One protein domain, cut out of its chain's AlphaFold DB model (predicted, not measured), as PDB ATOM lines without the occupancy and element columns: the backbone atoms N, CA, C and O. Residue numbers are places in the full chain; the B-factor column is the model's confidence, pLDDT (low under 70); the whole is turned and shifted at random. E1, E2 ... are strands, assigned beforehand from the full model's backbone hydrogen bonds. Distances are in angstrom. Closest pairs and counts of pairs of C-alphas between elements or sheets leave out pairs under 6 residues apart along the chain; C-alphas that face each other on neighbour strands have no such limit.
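This is residues 28 to 137 of the 313 residues of the protein "Putative metal-binding protein" of Solirubrobacter pauli (UniProt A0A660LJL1). A rounded body is built round a strongly twisted five-stranded sheet, E4 - E3 - E8 - E7 - E6, with a small three-stranded sheet, E1 - E2 - E5, set partly over one of its faces. E1 is the strand farthest from the middle, and residues 104 to 137, with no named element, wrap round the large sheet past its edge strand E6. The printed part has 110 residues with no named helix and eight named strands, E1 to E8 in chain order; both sheets are antiparallel. The class is all strand, though only 49 residues are in named elements. The whole is compact, with a radius of gyration of the C-alphas of 12.3 A and spans of 34 by 30 by 25 A.

In the large sheet, E6, residues 71 to 79, is an edge strand and forms a hairpin with E7, residues 85 to 93; N 75 and O 87 are 2.8 A apart, within hydrogen-bond range. E6 bends by 80 degrees at residue 76, and E7 bends by 57 degrees at residue 88. E7 forms a hairpin with E8, residues 99 to 103, with N 90 and O 102 at 2.8 A; E6, E7 and E8 make a meander, each strand the antiparallel neighbour of the one before. E8 is the antiparallel neighbour of E3, residues 50 to 54, with N 101 and O 53 at 2.8 A. E3 forms a hairpin with the other edge strand, E4, residues 57 to 62, with N 59 and O 52 at 2.8 A. In the small sheet, E2, residues 34 to 39, is the inner strand: N 36 and O 28 are 2.8 A apart across its hairpin with E1, residues 28 to 31, and N 35 and O 69 are 2.8 A apart across its pair with E5, residues 65 to 69. Between the sheets, the closest C-alphas of E5 and E7 are those of Ile 69 and Thr 92, 4.6 A apart. The closest of E2 and E3 are those of Trp 39 and Ser 50, 6.6 A apart. E1 and E7 are apart.

E1 begins at C-alpha 28, (-137.928, -162.555, 118.432). The longer strands, from first to last C-alpha, are E7 with 23.0 A, E6 with 21.4 A, E2 with 15.1 A and E4 with 15.0 A. E6 begins at C-alpha 71, (-138.094, -152.265, 124.961), and E8 ends at C-alpha 103, (-126.286, -153.787, 126.607).

The C-alphas of Gly 31 and Asn 134, the two farthest apart, are 34.8 A from each other. The printed part has no cut. No link is long; E2 to E3, with 10 residues between them, is short, and the others are tight. The mean pLDDT of the printed part is 86.4; residues 47, 81 and 132 to 136 are under 70.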
ATOM      1  N   THR A  28    -136.636-162.048 118.904       94.88
ATOM      2  CA  THR A  28    -137.928-162.555 118.432       94.88
ATOM      3  C   THR A  28    -139.020-162.180 119.416       94.88
ATOM      4  O   THR A  28    -138.872-162.397 120.615       94.88
ATOM      5  N   ASN A  29    -140.127-161.626 118.924       95.12
ATOM      6  CA  ASN A  29    -141.286-161.329 119.759       95.12
ATOM      7  C   ASN A  29    -141.926-162.639 120.247       95.12
ATOM      8  O   ASN A  29    -142.389-163.445 119.439       95.12
ATOM      9  N   VAL A  30    -141.952-162.839 121.563       94.31
ATOM     10  CA  VAL A  30    -142.513-164.038 122.213       94.31
ATOM     11  C   VAL A  30    -143.888-163.780 122.842       94.31
ATOM     12  O   VAL A  30    -144.429-164.630 123.547       94.31
ATOM     13  N   GLY A  31    -144.486-162.615 122.577       88.62
ATOM     14  CA  GLY A  31    -145.744-162.179 123.176       88.62
ATOM     15  C   GLY A  31    -145.568-161.574 124.573       88.62
ATOM     16  O   GLY A  31    -144.486-161.565 125.155       88.62
ATOM     17  N   GLY A  32    -146.643-160.985 125.111       89.25
ATOM     18  CA  GLY A  32    -146.614-160.340 126.434       89.25
ATOM     19  C   GLY A  32    -145.714-159.100 126.524       89.25
ATOM     20  O   GLY A  32    -145.278-158.746 127.617       89.25
ATOM     21  N   GLY A  33    -145.415-158.466 125.383       91.12
ATOM     22  CA  GLY A  33    -144.515-157.312 125.295       91.12
ATOM     23  C   GLY A  33    -143.036-157.664 125.468       91.12
ATOM     24  O   GLY A  33    -142.267-156.804 125.872       91.12
ATOM     25  N   LYS A  34    -142.648-158.923 125.224       94.00
ATOM     26  CA  LYS A  34    -141.284-159.422 125.418       94.00
ATOM     27  C   LYS A  34    -140.646-159.849 124.097       94.00
ATOM     28  O   LYS A  34    -141.288-160.485 123.260       94.00
ATOM     29  N   PHE A  35    -139.364-159.540 123.958       96.12
ATOM     30  CA  PHE A  35    -138.530-159.829 122.796       96.12
ATOM     31  C   PHE A  35    -137.325-160.640 123.249       96.12
ATOM     32  O   PHE A  35    -136.484-160.151 123.993       96.12
ATOM     33  N   GLU A  36    -137.269-161.905 122.853       95.88
ATOM     34  CA  GLU A  36    -136.236-162.842 123.277       95.88
ATOM     35  C   GLU A  36    -135.009-162.765 122.365       95.88
ATOM     36  O   GLU A  36    -135.116-162.973 121.155       95.88
ATOM     37  N   CYS A  37    -133.843-162.524 122.959       94.06
ATOM     38  CA  CYS A  37    -132.550-162.365 122.300       94.06
ATOM     39  C   CYS A  37    -131.551-163.416 122.818       94.06
ATOM     40  O   CYS A  37    -131.732-163.993 123.893       94.06
ATOM     41  N   GLY A  38    -130.492-163.684 122.049       91.75
ATOM     42  CA  GLY A  38    -129.366-164.507 122.509       91.75
ATOM     43  C   GLY A  38    -128.348-163.679 123.292       91.75
ATOM     44  O   GLY A  38    -128.076-162.547 122.913       91.75
ATOM     45  N   TRP A  39    -127.765-164.244 124.345       91.88
ATOM     46  CA  TRP A  39    -126.794-163.604 125.235       91.88
ATOM     47  C   TRP A  39    -125.585-164.516 125.411       91.88
ATOM     48  O   TRP A  39    -125.738-165.692 125.749       91.88
ATOM     49  N   PHE A  40    -124.381-164.001 125.138       81.81
ATOM     50  CA  PHE A  40    -123.200-164.860 124.988       81.81
ATOM     51  C   PHE A  40    -122.312-164.944 126.228       81.81
ATOM     52  O   PHE A  40    -121.528-165.893 126.315       81.81
ATOM     53  N   ARG A  41    -122.395-163.995 127.176       82.06
ATOM     54  CA  ARG A  41    -121.562-164.057 128.385       82.06
ATOM     55  C   ARG A  41    -121.917-165.303 129.182       82.06
ATOM     56  O   ARG A  41    -123.078-165.527 129.510       82.06
ATOM     57  N   SER A  42    -120.902-166.107 129.483       79.75
ATOM     58  CA  SER A  42    -121.070-167.302 130.302       79.75
ATOM     59  C   SER A  42    -121.541-166.915 131.703       79.75
ATOM     60  O   SER A  42    -121.023-165.969 132.300       79.75
ATOM     61  N   GLY A  43    -122.540-167.634 132.207       81.12
ATOM     62  CA  GLY A  43    -123.118-167.391 133.519       81.12
ATOM     63  C   GLY A  43    -124.505-167.999 133.663       81.12
ATOM     64  O   GLY A  43    -125.168-168.312 132.676       81.12
ATOM     65  N   ASP A  44    -124.930-168.169 134.906       79.25
ATOM     66  CA  ASP A  44    -126.212-168.760 135.293       79.25
ATOM     67  C   ASP A  44    -127.270-167.706 135.667       79.25
ATOM     68  O   ASP A  44    -128.345-168.057 136.154       79.25
ATOM     69  N   GLY A  45    -126.953-166.417 135.488       75.25
ATOM     70  CA  GLY A  45    -127.824-165.296 135.837       75.25
ATOM     71  C   GLY A  45    -127.817-164.930 137.323       75.25
ATOM     72  O   GLY A  45    -128.409-163.925 137.721       75.25
ATOM     73  N   ARG A  46    -127.127-165.714 138.161       72.88
ATOM     74  CA  ARG A  46    -127.076-165.529 139.618       72.88
ATOM     75  C   ARG A  46    -125.699-165.087 140.087       72.88
ATOM     76  O   ARG A  46    -125.605-164.091 140.798       72.88
ATOM     77  N   SER A  47    -124.646-165.800 139.687       69.81
ATOM     78  CA  SER A  47    -123.254-165.462 140.019       69.81
ATOM     79  C   SER A  47    -122.498-164.809 138.863       69.81
ATOM     80  O   SER A  47    -121.381-164.331 139.046       69.81
ATOM     81  N   GLY A  48    -123.092-164.783 137.670       78.06
ATOM     82  CA  GLY A  48    -122.516-164.150 136.491       78.06
ATOM     83  C   GLY A  48    -123.416-164.285 135.270       78.06
ATOM     84  O   GLY A  48    -124.474-164.913 135.326       78.06
ATOM     85  N   GLY A  49    -122.980-163.703 134.158       85.88
ATOM     86  CA  GLY A  49    -123.722-163.672 132.901       85.88
ATOM     87  C   GLY A  49    -123.677-162.290 132.263       85.88
ATOM     88  O   GLY A  49    -122.789-161.485 132.562       85.88
ATOM     89  N   SER A  50    -124.628-162.006 131.377       89.75
ATOM     90  CA  SER A  50    -124.754-160.682 130.758       89.75
ATOM     91  C   SER A  50    -125.289-159.680 131.773       89.75
ATOM     92  O   SER A  50    -126.198-159.988 132.538       89.75
ATOM     93  N   ILE A  51    -124.695-158.492 131.830       89.44
ATOM     94  CA  ILE A  51    -124.922-157.564 132.944       89.44
ATOM     95  C   ILE A  51    -126.243-156.820 132.784       89.44
ATOM     96  O   ILE A  51    -126.553-156.308 131.710       89.44
ATOM     97  N   VAL A  52    -126.971-156.692 133.894       90.88
ATOM     98  CA  VAL A  52    -128.137-155.819 134.032       90.88
ATOM     99  C   VAL A  52    -127.794-154.721 135.034       90.88
ATOM    100  O   VAL A  52    -127.420-155.005 136.175       90.88
ATOM    101  N   ALA A  53    -127.892-153.458 134.620       88.25
ATOM    102  CA  ALA A  53    -127.429-152.315 135.403       88.25
ATOM    103  C   ALA A  53    -128.444-151.165 135.472       88.25
ATOM    104  O   ALA A  53    -129.225-150.936 134.551       88.25
ATOM    105  N   VAL A  54    -128.383-150.391 136.556       86.44
ATOM    106  CA  VAL A  54    -129.082-149.107 136.707       86.44
ATOM    107  C   VAL A  54    -128.036-148.040 137.018       86.44
ATOM    108  O   VAL A  54    -127.283-148.151 137.990       86.44
ATOM    109  N   GLY A  55    -127.942-147.019 136.161       82.12
ATOM    110  CA  GLY A  55    -126.818-146.083 136.196       82.12
ATOM    111  C   GLY A  55    -125.488-146.828 136.036       82.12
ATOM    112  O   GLY A  55    -125.320-147.606 135.103       82.12
ATOM    113  N   THR A  56    -124.553-146.624 136.963       75.00
ATOM    114  CA  THR A  56    -123.251-147.315 136.966       75.00
ATOM    115  C   THR A  56    -123.210-148.585 137.825       75.00
ATOM    116  O   THR A  56    -122.141-149.155 138.047       75.00
ATOM    117  N   THR A  57    -124.355-149.016 138.361       79.06
ATOM    118  CA  THR A  57    -124.426-150.127 139.319       79.06
ATOM    119  C   THR A  57    -125.001-151.365 138.651       79.06
ATOM    120  O   THR A  57    -126.089-151.312 138.083       79.06
ATOM    121  N   THR A  58    -124.290-152.490 138.742       85.75
ATOM    122  CA  THR A  58    -124.830-153.800 138.344       85.75
ATOM    123  C   THR A  58    -125.854-154.252 139.382       85.75
ATOM    124  O   THR A  58    -125.536-154.324 140.566       85.75
ATOM    125  N   VAL A  59    -127.078-154.534 138.938       83.94
ATOM    126  CA  VAL A  59    -128.198-154.969 139.791       83.94
ATOM    127  C   VAL A  59    -128.517-156.459 139.629       83.94
ATOM    128  O   VAL A  59    -129.193-157.040 140.479       83.94
ATOM    129  N   GLY A  60    -128.014-157.097 138.572       87.56
ATOM    130  CA  GLY A  60    -128.165-158.530 138.340       87.56
ATOM    131  C   GLY A  60    -127.523-158.986 137.033       87.56
ATOM    132  O   GLY A  60    -126.836-158.210 136.363       87.56
ATOM    133  N   TYR A  61    -127.771-160.246 136.679       90.06
ATOM    134  CA  TYR A  61    -127.277-160.865 135.456       90.06
ATOM    135  C   TYR A  61    -128.399-161.598 134.715       90.06
ATOM    136  O   TYR A  61    -129.385-162.029 135.314       90.06
ATOM    137  N   LEU A  62    -128.216-161.741 133.409       90.50
ATOM    138  CA  LEU A  62    -128.937-162.673 132.552       90.50
ATOM    139  C   LEU A  62    -128.053-163.900 132.332       90.50
ATOM    140  O   LEU A  62    -126.870-163.748 132.006       90.50
ATOM    141  N   HIS A  63    -128.601-165.100 132.479       87.75
ATOM    142  CA  HIS A  63    -127.888-166.338 132.174       87.75
ATOM    143  C   HIS A  63    -127.491-166.424 130.694       87.75
ATOM    144  O   HIS A  63    -128.100-165.806 129.819       87.75
ATOM    145  N   GLN A  64    -126.468-167.217 130.389       90.31
ATOM    146  CA  GLN A  64    -126.060-167.463 129.010       90.31
ATOM    147  C   GLN A  64    -127.186-168.159 128.239       90.31
ATOM    148  O   GLN A  64    -127.742-169.155 128.698       90.31
ATOM    149  N   GLY A  65    -127.480-167.682 127.032       90.44
ATOM    150  CA  GLY A  65    -128.534-168.245 126.197       90.44
ATOM    151  C   GLY A  65    -129.658-167.251 125.945       90.44
ATOM    152  O   GLY A  65    -129.406-166.131 125.507       90.44
ATOM    153  N   ARG A  66    -130.909-167.682 126.103       92.25
ATOM    154  CA  ARG A  66    -132.079-166.922 125.651       92.25
ATOM    155  C   ARG A  66    -132.686-166.138 126.808       92.25
ATOM    156  O   ARG A  66    -133.198-166.728 127.749       92.25
ATOM    157  N   ASN A  67    -132.673-164.811 126.701       95.62
ATOM    158  CA  ASN A  67    -133.335-163.921 127.656       95.62
ATOM    159  C   ASN A  67    -134.096-162.835 126.910       95.62
ATOM    160  O   ASN A  67    -133.734-162.465 125.791       95.62
ATOM    161  N   TRP A  68    -135.144-162.309 127.537       96.06
ATOM    162  CA  TRP A  68    -136.023-161.327 126.919       96.06
ATOM    163  C   TRP A  68    -135.758-159.903 127.393       96.06
ATOM    164  O   TRP A  68    -135.353-159.670 128.526       96.06
ATOM    165  N   ILE A  69    -136.063-158.945 126.528       96.69
ATOM    166  CA  ILE A  69    -136.155-157.517 126.834       96.69
ATOM    167  C   ILE A  69    -137.578-157.034 126.521       96.69
ATOM    168  O   ILE A  69    -138.311-157.700 125.790       96.69
ATOM    169  N   GLN A  70    -138.008-155.912 127.093       95.12
ATOM    170  CA  GLN A  70    -139.335-155.335 126.824       95.12
ATOM    171  C   GLN A  70    -139.306-154.238 125.767       95.12
ATOM    172  O   GLN A  70    -140.207-154.132 124.937       95.12
ATOM    173  N   CYS A  71    -138.275-153.410 125.828       94.88
ATOM    174  CA  CYS A  71    -138.094-152.265 124.961       94.88
ATOM    175  C   CYS A  71    -136.610-151.905 124.915       94.88
ATOM    176  O   CYS A  71    -135.828-152.379 125.748       94.88
ATOM    177  N   GLU A  72    -136.236-151.067 123.960       95.12
ATOM    178  CA  GLU A  72    -134.869-150.587 123.796       95.12
ATOM    179  C   GLU A  72    -134.757-149.067 123.910       95.12
ATOM    180  O   GLU A  72    -135.705-148.323 123.650       95.12
ATOM    181  N   GLU A  73    -133.586-148.586 124.309       94.38
ATOM    182  CA  GLU A  73    -133.278-147.161 124.348       94.38
ATOM    183  C   GLU A  73    -131.773-146.926 124.176       94.38
ATOM    184  O   GLU A  73    -130.942-147.759 124.553       94.38
ATOM    185  N   GLN A  74    -131.417-145.787 123.579       91.12
ATOM    186  CA  GLN A  74    -130.022-145.386 123.414       91.12
ATOM    187  C   GLN A  74    -129.494-144.733 124.694       91.12
ATOM    188  O   GLN A  74    -130.150-143.885 125.298       91.12
ATOM    189  N   GLY A  75    -128.280-145.108 125.080       87.81
ATOM    190  CA  GLY A  75    -127.543-144.526 126.196       87.81
ATOM    191  C   GLY A  75    -126.188-143.982 125.765       87.81
ATOM    192  O   GLY A  75    -126.043-143.395 124.694       87.81
ATOM    193  N   GLY A  76    -125.180-144.165 126.619       83.19
ATOM    194  CA  GLY A  76    -123.808-143.796 126.271       83.19
ATOM    195  C   GLY A  76    -123.137-144.807 125.338       83.19
ATOM    196  O   GLY A  76    -123.420-146.001 125.392       83.19
ATOM    197  N   ASP A  77    -122.199-144.321 124.528       84.06
ATOM    198  CA  ASP A  77    -121.261-145.131 123.746       84.06
ATOM    199  C   ASP A  77    -120.370-145.990 124.650       84.06
ATOM    200  O   ASP A  77    -119.585-145.468 125.445       84.06
ATOM    201  N   MET A  78    -120.406-147.306 124.465       83.94
ATOM    202  CA  MET A  78    -119.607-148.246 125.247       83.94
ATOM    203  C   MET A  78    -118.711-149.103 124.371       83.94
ATOM    204  O   MET A  78    -118.892-149.185 123.156       83.94
ATOM    205  N   ARG A  79    -117.728-149.752 125.007       83.00
ATOM    206  CA  ARG A  79    -116.778-150.647 124.341       83.00
ATOM    207  C   ARG A  79    -116.718-152.007 125.030       83.00
ATOM    208  O   ARG A  79    -116.761-152.053 126.255       83.00
ATOM    209  N   SER A  80    -116.573-153.099 124.289       76.44
ATOM    210  CA  SER A  80    -116.223-154.400 124.871       76.44
ATOM    211  C   SER A  80    -114.705-154.529 125.071       76.44
ATOM    212  O   SER A  80    -113.929-153.709 124.571       76.44
ATOM    213  N   ALA A  81    -114.268-155.571 125.788       68.88
ATOM    214  CA  ALA A  81    -112.846-155.901 125.932       68.88
ATOM    215  C   ALA A  81    -112.171-156.210 124.580       68.88
ATOM    216  O   ALA A  81    -110.992-155.913 124.397       68.88
ATOM    217  N   ASP A  82    -112.947-156.726 123.625       71.31
ATOM    218  CA  ASP A  82    -112.497-157.091 122.278       71.31
ATOM    219  C   ASP A  82    -112.574-155.921 121.278       71.31
ATOM    220  O   ASP A  82    -112.208-156.065 120.115       71.31
ATOM    221  N   GLY A  83    -113.017-154.740 121.727       77.19
ATOM    222  CA  GLY A  83    -113.018-153.504 120.940       77.19
ATOM    223  C   GLY A  83    -114.325-153.172 120.214       77.19
ATOM    224  O   GLY A  83    -114.395-152.091 119.628       77.19
ATOM    225  N   TYR A  84    -115.349-154.028 120.305       81.44
ATOM    226  CA  TYR A  84    -116.695-153.761 119.775       81.44
ATOM    227  C   TYR A  84    -117.340-152.566 120.462       81.44
ATOM    228  O   TYR A  84    -117.040-152.284 121.626       81.44
ATOM    229  N   ARG A  85    -118.245-151.880 119.768       85.31
ATOM    230  CA  ARG A  85    -118.927-150.687 120.274       85.31
ATOM    231  C   ARG A  85    -120.431-150.772 120.157       85.31
ATOM    232  O   ARG A  85    -120.957-151.212 119.148       85.31
ATOM    233  N   ASN A  86    -121.137-150.290 121.170       88.44
ATOM    234  CA  ASN A  86    -122.584-150.146 121.079       88.44
ATOM    235  C   ASN A  86    -123.084-149.075 122.059       88.44
ATOM    236  O   ASN A  86    -122.436-148.810 123.073       88.44
ATOM    237  N   HIS A  87    -124.225-148.467 121.747       90.19
ATOM    238  CA  HIS A  87    -124.939-147.511 122.600       90.19
ATOM    239  C   HIS A  87    -126.390-147.936 122.876       90.19
ATOM    240  O   HIS A  87    -127.135-147.184 123.501       90.19
ATOM    241  N   TRP A  88    -126.812-149.110 122.403       92.69
ATOM    242  CA  TRP A  88    -128.154-149.645 122.595       92.69
ATOM    243  C   TRP A  88    -128.254-150.506 123.847       92.69
ATOM    244  O   TRP A  88    -127.388-151.342 124.148       92.69
ATOM    245  N   PHE A  89    -129.363-150.309 124.554       93.75
ATOM    246  CA  PHE A  89    -129.701-151.017 125.775       93.75
ATOM    247  C   PHE A  89    -131.130-151.532 125.708       93.75
ATOM    248  O   PHE A  89    -132.028-150.824 125.265       93.75
ATOM    249  N   GLY A  90    -131.336-152.749 126.197       95.19
ATOM    250  CA  GLY A  90    -132.648-153.342 126.392       95.19
ATOM    251  C   GLY A  90    -133.051-153.265 127.859       95.19
ATOM    252  O   GLY A  90    -132.263-153.624 128.739       95.19
ATOM    253  N   TRP A  91    -134.273-152.813 128.132       96.00
ATOM    254  CA  TRP A  91    -134.856-152.901 129.467       96.00
ATOM    255  C   TRP A  91    -135.320-154.332 129.730       96.00
ATOM    256  O   TRP A  91    -136.096-154.902 128.957       96.00
ATOM    257  N   THR A  92    -134.830-154.928 130.811       96.69
ATOM    258  CA  THR A  92    -135.024-156.349 131.106       96.69
ATOM    259  C   THR A  92    -135.080-156.614 132.606       96.69
ATOM    260  O   THR A  92    -134.761-155.756 133.434       96.69
ATOM    261  N   GLN A  93    -135.500-157.827 132.950       95.38
ATOM    262  CA  GLN A  93    -135.461-158.358 134.297       95.38
ATOM    263  C   GLN A  93    -134.346-159.402 134.381       95.38
ATOM    264  O   GLN A  93    -134.374-160.400 133.666       95.38
ATOM    265  N   ALA A  94    -133.380-159.167 135.264       91.75
ATOM    266  CA  ALA A  94    -132.347-160.131 135.616       91.75
ATOM    267  C   ALA A  94    -132.950-161.393 136.252       91.75
ATOM    268  O   ALA A  94    -134.052-161.362 136.806       91.75
ATOM    269  N   ASP A  95    -132.192-162.488 136.267       86.12
ATOM    270  CA  ASP A  95    -132.666-163.772 136.808       86.12
ATOM    271  C   ASP A  95    -132.873-163.754 138.332       86.12
ATOM    272  O   ASP A  95    -133.579-164.596 138.890       86.12
ATOM    273  N   ASN A  96    -132.314-162.755 139.020       83.62
ATOM    274  CA  ASN A  96    -132.598-162.470 140.429       83.62
ATOM    275  C   ASN A  96    -133.892-161.647 140.643       83.62
ATOM    276  O   ASN A  96    -134.213-161.293 141.776       83.62
ATOM    277  N   GLY A  97    -134.626-161.322 139.575       88.62
ATOM    278  CA  GLY A  97    -135.867-160.549 139.594       88.62
ATOM    279  C   GLY A  97    -135.686-159.027 139.573       88.62
ATOM    280  O   GLY A  97    -136.690-158.313 139.476       88.62
ATOM    281  N   ALA A  98    -134.451-158.519 139.643       89.56
ATOM    282  CA  ALA A  98    -134.169-157.090 139.567       89.56
ATOM    283  C   ALA A  98    -134.342-156.565 138.137       89.56
ATOM    284  O   ALA A  98    -133.990-157.232 137.168       89.56
ATOM    285  N   TRP A  99    -134.856-155.347 138.002       92.94
ATOM    286  CA  TRP A  99    -135.032-154.696 136.707       92.94
ATOM    287  C   TRP A  99    -133.884-153.738 136.404       92.94
ATOM    288  O   TRP A  99    -133.407-153.037 137.300       92.94
ATOM    289  N   GLY A 100    -133.460-153.689 135.143       94.06
ATOM    290  CA  GLY A 100    -132.399-152.793 134.702       94.06
ATOM    291  C   GLY A 100    -132.129-152.852 133.201       94.06
ATOM    292  O   GLY A 100    -132.858-153.472 132.427       94.06
ATOM    293  N   TRP A 101    -131.042-152.199 132.803       93.88
ATOM    294  CA  TRP A 101    -130.585-152.087 131.424       93.88
ATOM    295  C   TRP A 101    -129.493-153.108 131.115       93.88
ATOM    296  O   TRP A 101    -128.490-153.174 131.830       93.88
ATOM    297  N   ALA A 102    -129.654-153.849 130.022       93.12
ATOM    298  CA  ALA A 102    -128.643-154.751 129.480       93.12
ATOM    299  C   ALA A 102    -128.161-154.256 128.112       93.12
ATOM    300  O   ALA A 102    -128.963-153.819 127.289       93.12
ATOM    301  N   SER A 103    -126.852-154.302 127.858       92.31
ATOM    302  CA  SER A 103    -126.286-153.787 126.607       92.31
ATOM    303  C   SER A 103    -126.336-154.812 125.482       92.31
ATOM    304  O   SER A 103    -126.016-155.982 125.689       92.31
ATOM    305  N   ALA A 104    -126.597-154.336 124.263       91.38
ATOM    306  CA  ALA A 104    -126.424-155.118 123.041       91.38
ATOM    307  C   ALA A 104    -124.991-155.672 122.869       91.38
ATOM    308  O   ALA A 104    -124.816-156.689 122.207       91.38
ATOM    309  N   LEU A 105    -123.977-155.081 123.525       89.44
ATOM    310  CA  LEU A 105    -122.604-155.615 123.550       89.44
ATOM    311  C   LEU A 105    -122.491-157.021 124.144       89.44
ATOM    312  O   LEU A 105    -121.509-157.695 123.863       89.44
ATOM    313  N   ASP A 106    -123.447-157.441 124.972       89.81
ATOM    314  CA  ASP A 106    -123.467-158.771 125.588       89.81
ATOM    315  C   ASP A 106    -124.445-159.732 124.889       89.81
ATOM    316  O   ASP A 106    -124.587-160.899 125.285       89.81
ATOM    317  N   ALA A 107    -125.132-159.242 123.854       88.44
ATOM    318  CA  ALA A 107    -126.093-159.994 123.074       88.44
ATOM    319  C   ALA A 107    -125.436-160.589 121.818       88.44
ATOM    320  O   ALA A 107    -124.509-160.038 121.228       88.44
ATOM    321  N   SER A 108    -125.872-161.782 121.430       83.50
ATOM    322  CA  SER A 108    -125.310-162.521 120.303       83.50
ATOM    323  C   SER A 108    -125.862-162.002 118.981       83.50
ATOM    324  O   SER A 108    -127.075-161.928 118.828       83.50
ATOM    325  N   GLY A 109    -124.986-161.773 118.000       71.44
ATOM    326  CA  GLY A 109    -125.370-161.652 116.589       71.44
ATOM    327  C   GLY A 109    -125.629-160.241 116.052       71.44
ATOM    328  O   GLY A 109    -126.078-160.153 114.915       71.44
ATOM    329  N   GLY A 110    -125.347-159.180 116.815       77.06
ATOM    330  CA  GLY A 110    -125.341-157.797 116.314       77.06
ATOM    331  C   GLY A 110    -123.948-157.318 115.879       77.06
ATOM    332  O   GLY A 110    -122.944-157.974 116.175       77.06
ATOM    333  N   ASP A 111    -123.879-156.177 115.192       78.31
ATOM    334  CA  ASP A 111    -122.633-155.465 114.884       78.31
ATOM    335  C   ASP A 111    -122.457-154.188 115.726       78.31
ATOM    336  O   ASP A 111    -123.200-153.919 116.679       78.31
ATOM    337  N   ASP A 112    -121.410-153.420 115.413       83.25
ATOM    338  CA  ASP A 112    -121.131-152.174 116.112       83.25
ATOM    339  C   ASP A 112    -122.297-151.191 115.949       83.25
ATOM    340  O   ASP A 112    -122.593-150.720 114.849       83.25
ATOM    341  N   TYR A 113    -122.896-150.829 117.085       85.56
ATOM    342  CA  TYR A 113    -124.073-149.966 117.210       85.56
ATOM    343  C   TYR A 113    -125.379-150.523 116.619       85.56
ATOM    344  O   TYR A 113    -126.340-149.766 116.468       85.56
ATOM    345  N   GLY A 114    -125.460-151.828 116.355       87.56
ATOM    346  CA  GLY A 114    -126.727-152.491 116.051       87.56
ATOM    347  C   GLY A 114    -127.712-152.415 117.223       87.56
ATOM    348  O   GLY A 114    -127.326-152.638 118.378       87.56
ATOM    349  N   SER A 115    -128.974-152.092 116.926       91.12
ATOM    350  CA  SER A 115    -130.104-152.097 117.870       91.12
ATOM    351  C   SER A 115    -130.571-153.522 118.186       91.12
ATOM    352  O   SER A 115    -130.015-154.503 117.684       91.12
ATOM    353  N   PHE A 116    -131.592-153.671 119.030       91.94
ATOM    354  CA  PHE A 116    -132.254-154.953 119.238       91.94
ATOM    355  C   PHE A 116    -133.320-155.183 118.170       91.94
ATOM    356  O   PHE A 116    -134.348-154.512 118.119       91.94
ATOM    357  N   GLY A 117    -133.095-156.188 117.329       89.19
ATOM    358  CA  GLY A 117    -133.961-156.479 116.198       89.19
ATOM    359  C   GLY A 117    -135.284-157.127 116.589       89.19
ATOM    360  O   GLY A 117    -135.713-157.133 117.743       89.19
ATOM    361  N   GLY A 118    -135.982-157.685 115.601       87.00
ATOM    362  CA  GLY A 118    -137.267-158.357 115.831       87.00
ATOM    363  C   GLY A 118    -138.432-157.412 116.142       87.00
ATOM    364  O   GLY A 118    -139.477-157.872 116.606       87.00
ATOM    365  N   GLY A 119    -138.267-156.111 115.874       89.69
ATOM    366  CA  GLY A 119    -139.283-155.082 116.109       89.69
ATOM    367  C   GLY A 119    -139.405-154.660 117.573       89.69
ATOM    368  O   GLY A 119    -140.509-154.316 118.003       89.69
ATOM    369  N   THR A 120    -138.309-154.725 118.335       92.69
ATOM    370  CA  THR A 120    -138.268-154.245 119.720       92.69
ATOM    371  C   THR A 120    -138.683-152.765 119.758       92.69
ATOM    372  O   THR A 120    -138.138-151.957 119.013       92.69
ATOM    373  N   PRO A 121    -139.689-152.376 120.561       94.56
ATOM    374  CA  PRO A 121    -140.167-151.001 120.585       94.56
ATOM    375  C   PRO A 121    -139.236-150.108 121.418       94.56
ATOM    376  O   PRO A 121    -138.607-150.589 122.363       94.56
ATOM    377  N   PRO A 122    -139.209-148.790 121.159       93.81
ATOM    378  CA  PRO A 122    -138.487-147.859 122.013       93.81
ATOM    379  C   PRO A 122    -139.143-147.749 123.398       93.81
ATOM    380  O   PRO A 122    -140.372-147.710 123.513       93.81
ATOM    381  N   CYS A 123    -138.335-147.629 124.455       92.56
ATOM    382  CA  CYS A 123    -138.829-147.424 125.823       92.56
ATOM    383  C   CYS A 123    -139.422-146.021 126.049       92.56
ATOM    384  O   CYS A 123    -140.174-145.822 127.003       92.56
ATOM    385  N   ASN A 124    -139.110-145.047 125.184       91.88
ATOM    386  CA  ASN A 124    -139.592-143.660 125.256       91.88
ATOM    387  C   ASN A 124    -139.377-143.002 126.637       91.88
ATOM    388  O   ASN A 124    -140.232-142.248 127.108       91.88
ATOM    389  N   GLY A 125    -138.265-143.315 127.312       87.00
ATOM    390  CA  GLY A 125    -137.925-142.767 128.625       87.00
ATOM    391  C   GLY A 125    -138.726-143.336 129.802       87.00
ATOM    392  O   GLY A 125    -138.601-142.829 130.918       87.00
ATOM    393  N   ALA A 126    -139.535-144.386 129.607       85.44
ATOM    394  CA  ALA A 126    -140.377-144.968 130.661       85.44
ATOM    395  C   ALA A 126    -139.585-145.537 131.856       85.44
ATOM    396  O   ALA A 126    -140.124-145.641 132.960       85.44
ATOM    397  N   HIS A 127    -138.314-145.894 131.652       85.88
ATOM    398  CA  HIS A 127    -137.472-146.572 132.646       85.88
ATOM    399  C   HIS A 127    -136.247-145.745 133.066       85.88
ATOM    400  O   HIS A 127    -135.266-146.271 133.597       85.88
ATOM    401  N   GLY A 128    -136.321-144.425 132.861       85.31
ATOM    402  CA  GLY A 128    -135.199-143.517 133.070       85.31
ATOM    403  C   GLY A 128    -134.143-143.657 131.976       85.31
ATOM    404  O   GLY A 128    -134.357-144.313 130.965       85.31
ATOM    405  N   THR A 129    -132.996-143.012 132.161       85.19
ATOM    406  CA  THR A 129    -131.928-143.027 131.155       85.19
ATOM    407  C   THR A 129    -131.093-144.303 131.249       85.19
ATOM    408  O   THR A 129    -130.671-144.651 132.362       85.19
ATOM    409  N   PRO A 130    -130.762-144.950 130.118       86.19
ATOM    410  CA  PRO A 130    -129.800-146.040 130.116       86.19
ATOM    411  C   PRO A 130    -128.422-145.594 130.632       86.19
ATOM    412  O   PRO A 130    -128.096-144.400 130.613       86.19
ATOM    413  N   PRO A 131    -127.585-146.535 131.103       80.88
ATOM    414  CA  PRO A 131    -126.240-146.231 131.561       80.88
ATOM    415  C   PRO A 131    -125.412-145.453 130.531       80.88
ATOM    416  O   PRO A 131    -125.389-145.771 129.344       80.88
ATOM    417  N   SER A 132    -124.668-144.454 131.006       69.06
ATOM    418  CA  SER A 132    -123.652-143.760 130.216       69.06
ATOM    419  C   SER A 132    -122.287-144.011 130.846       69.06
ATOM    420  O   SER A 132    -121.923-143.395 131.849       69.06
ATOM    421  N   TYR A 133    -121.555-144.980 130.296       63.19
ATOM    422  CA  TYR A 133    -120.189-145.286 130.709       63.19
ATOM    423  C   TYR A 133    -119.211-144.697 129.694       63.19
ATOM    424  O   TYR A 133    -119.163-145.139 128.554       63.19
ATOM    425  N   ASN A 134    -118.340-143.781 130.120       55.12
ATOM    426  CA  ASN A 134    -117.138-143.433 129.355       55.12
ATOM    427  C   ASN A 134    -116.083-144.546 129.539       55.12
ATOM    428  O   ASN A 134    -115.069-144.332 130.203       55.12
ATOM    429  N   GLY A 135    -116.336-145.766 129.046       61.56
ATOM    430  CA  GLY A 135    -115.465-146.912 129.335       61.56
ATOM    431  C   GLY A 135    -115.906-148.267 128.771       61.56
ATOM    432  O   GLY A 135    -116.724-148.347 127.856       61.56
ATOM    433  N   ALA A 136    -115.305-149.336 129.302       68.19
ATOM    434  CA  ALA A 136    -115.592-150.708 128.897       68.19
ATOM    435  C   ALA A 136    -116.850-151.245 129.601       68.19
ATOM    436  O   ALA A 136    -116.915-151.267 130.832       68.19
ATOM    437  N   TRP A 137    -117.838-151.700 128.829       72.44
ATOM    438  CA  TRP A 137    -119.025-152.366 129.359       72.44
ATOM    439  C   TRP A 137    -118.640-153.708 129.989       72.44
ATOM    440  O   TRP A 137    -117.903-154.512 129.410       72.44
TER     441      TRP A 137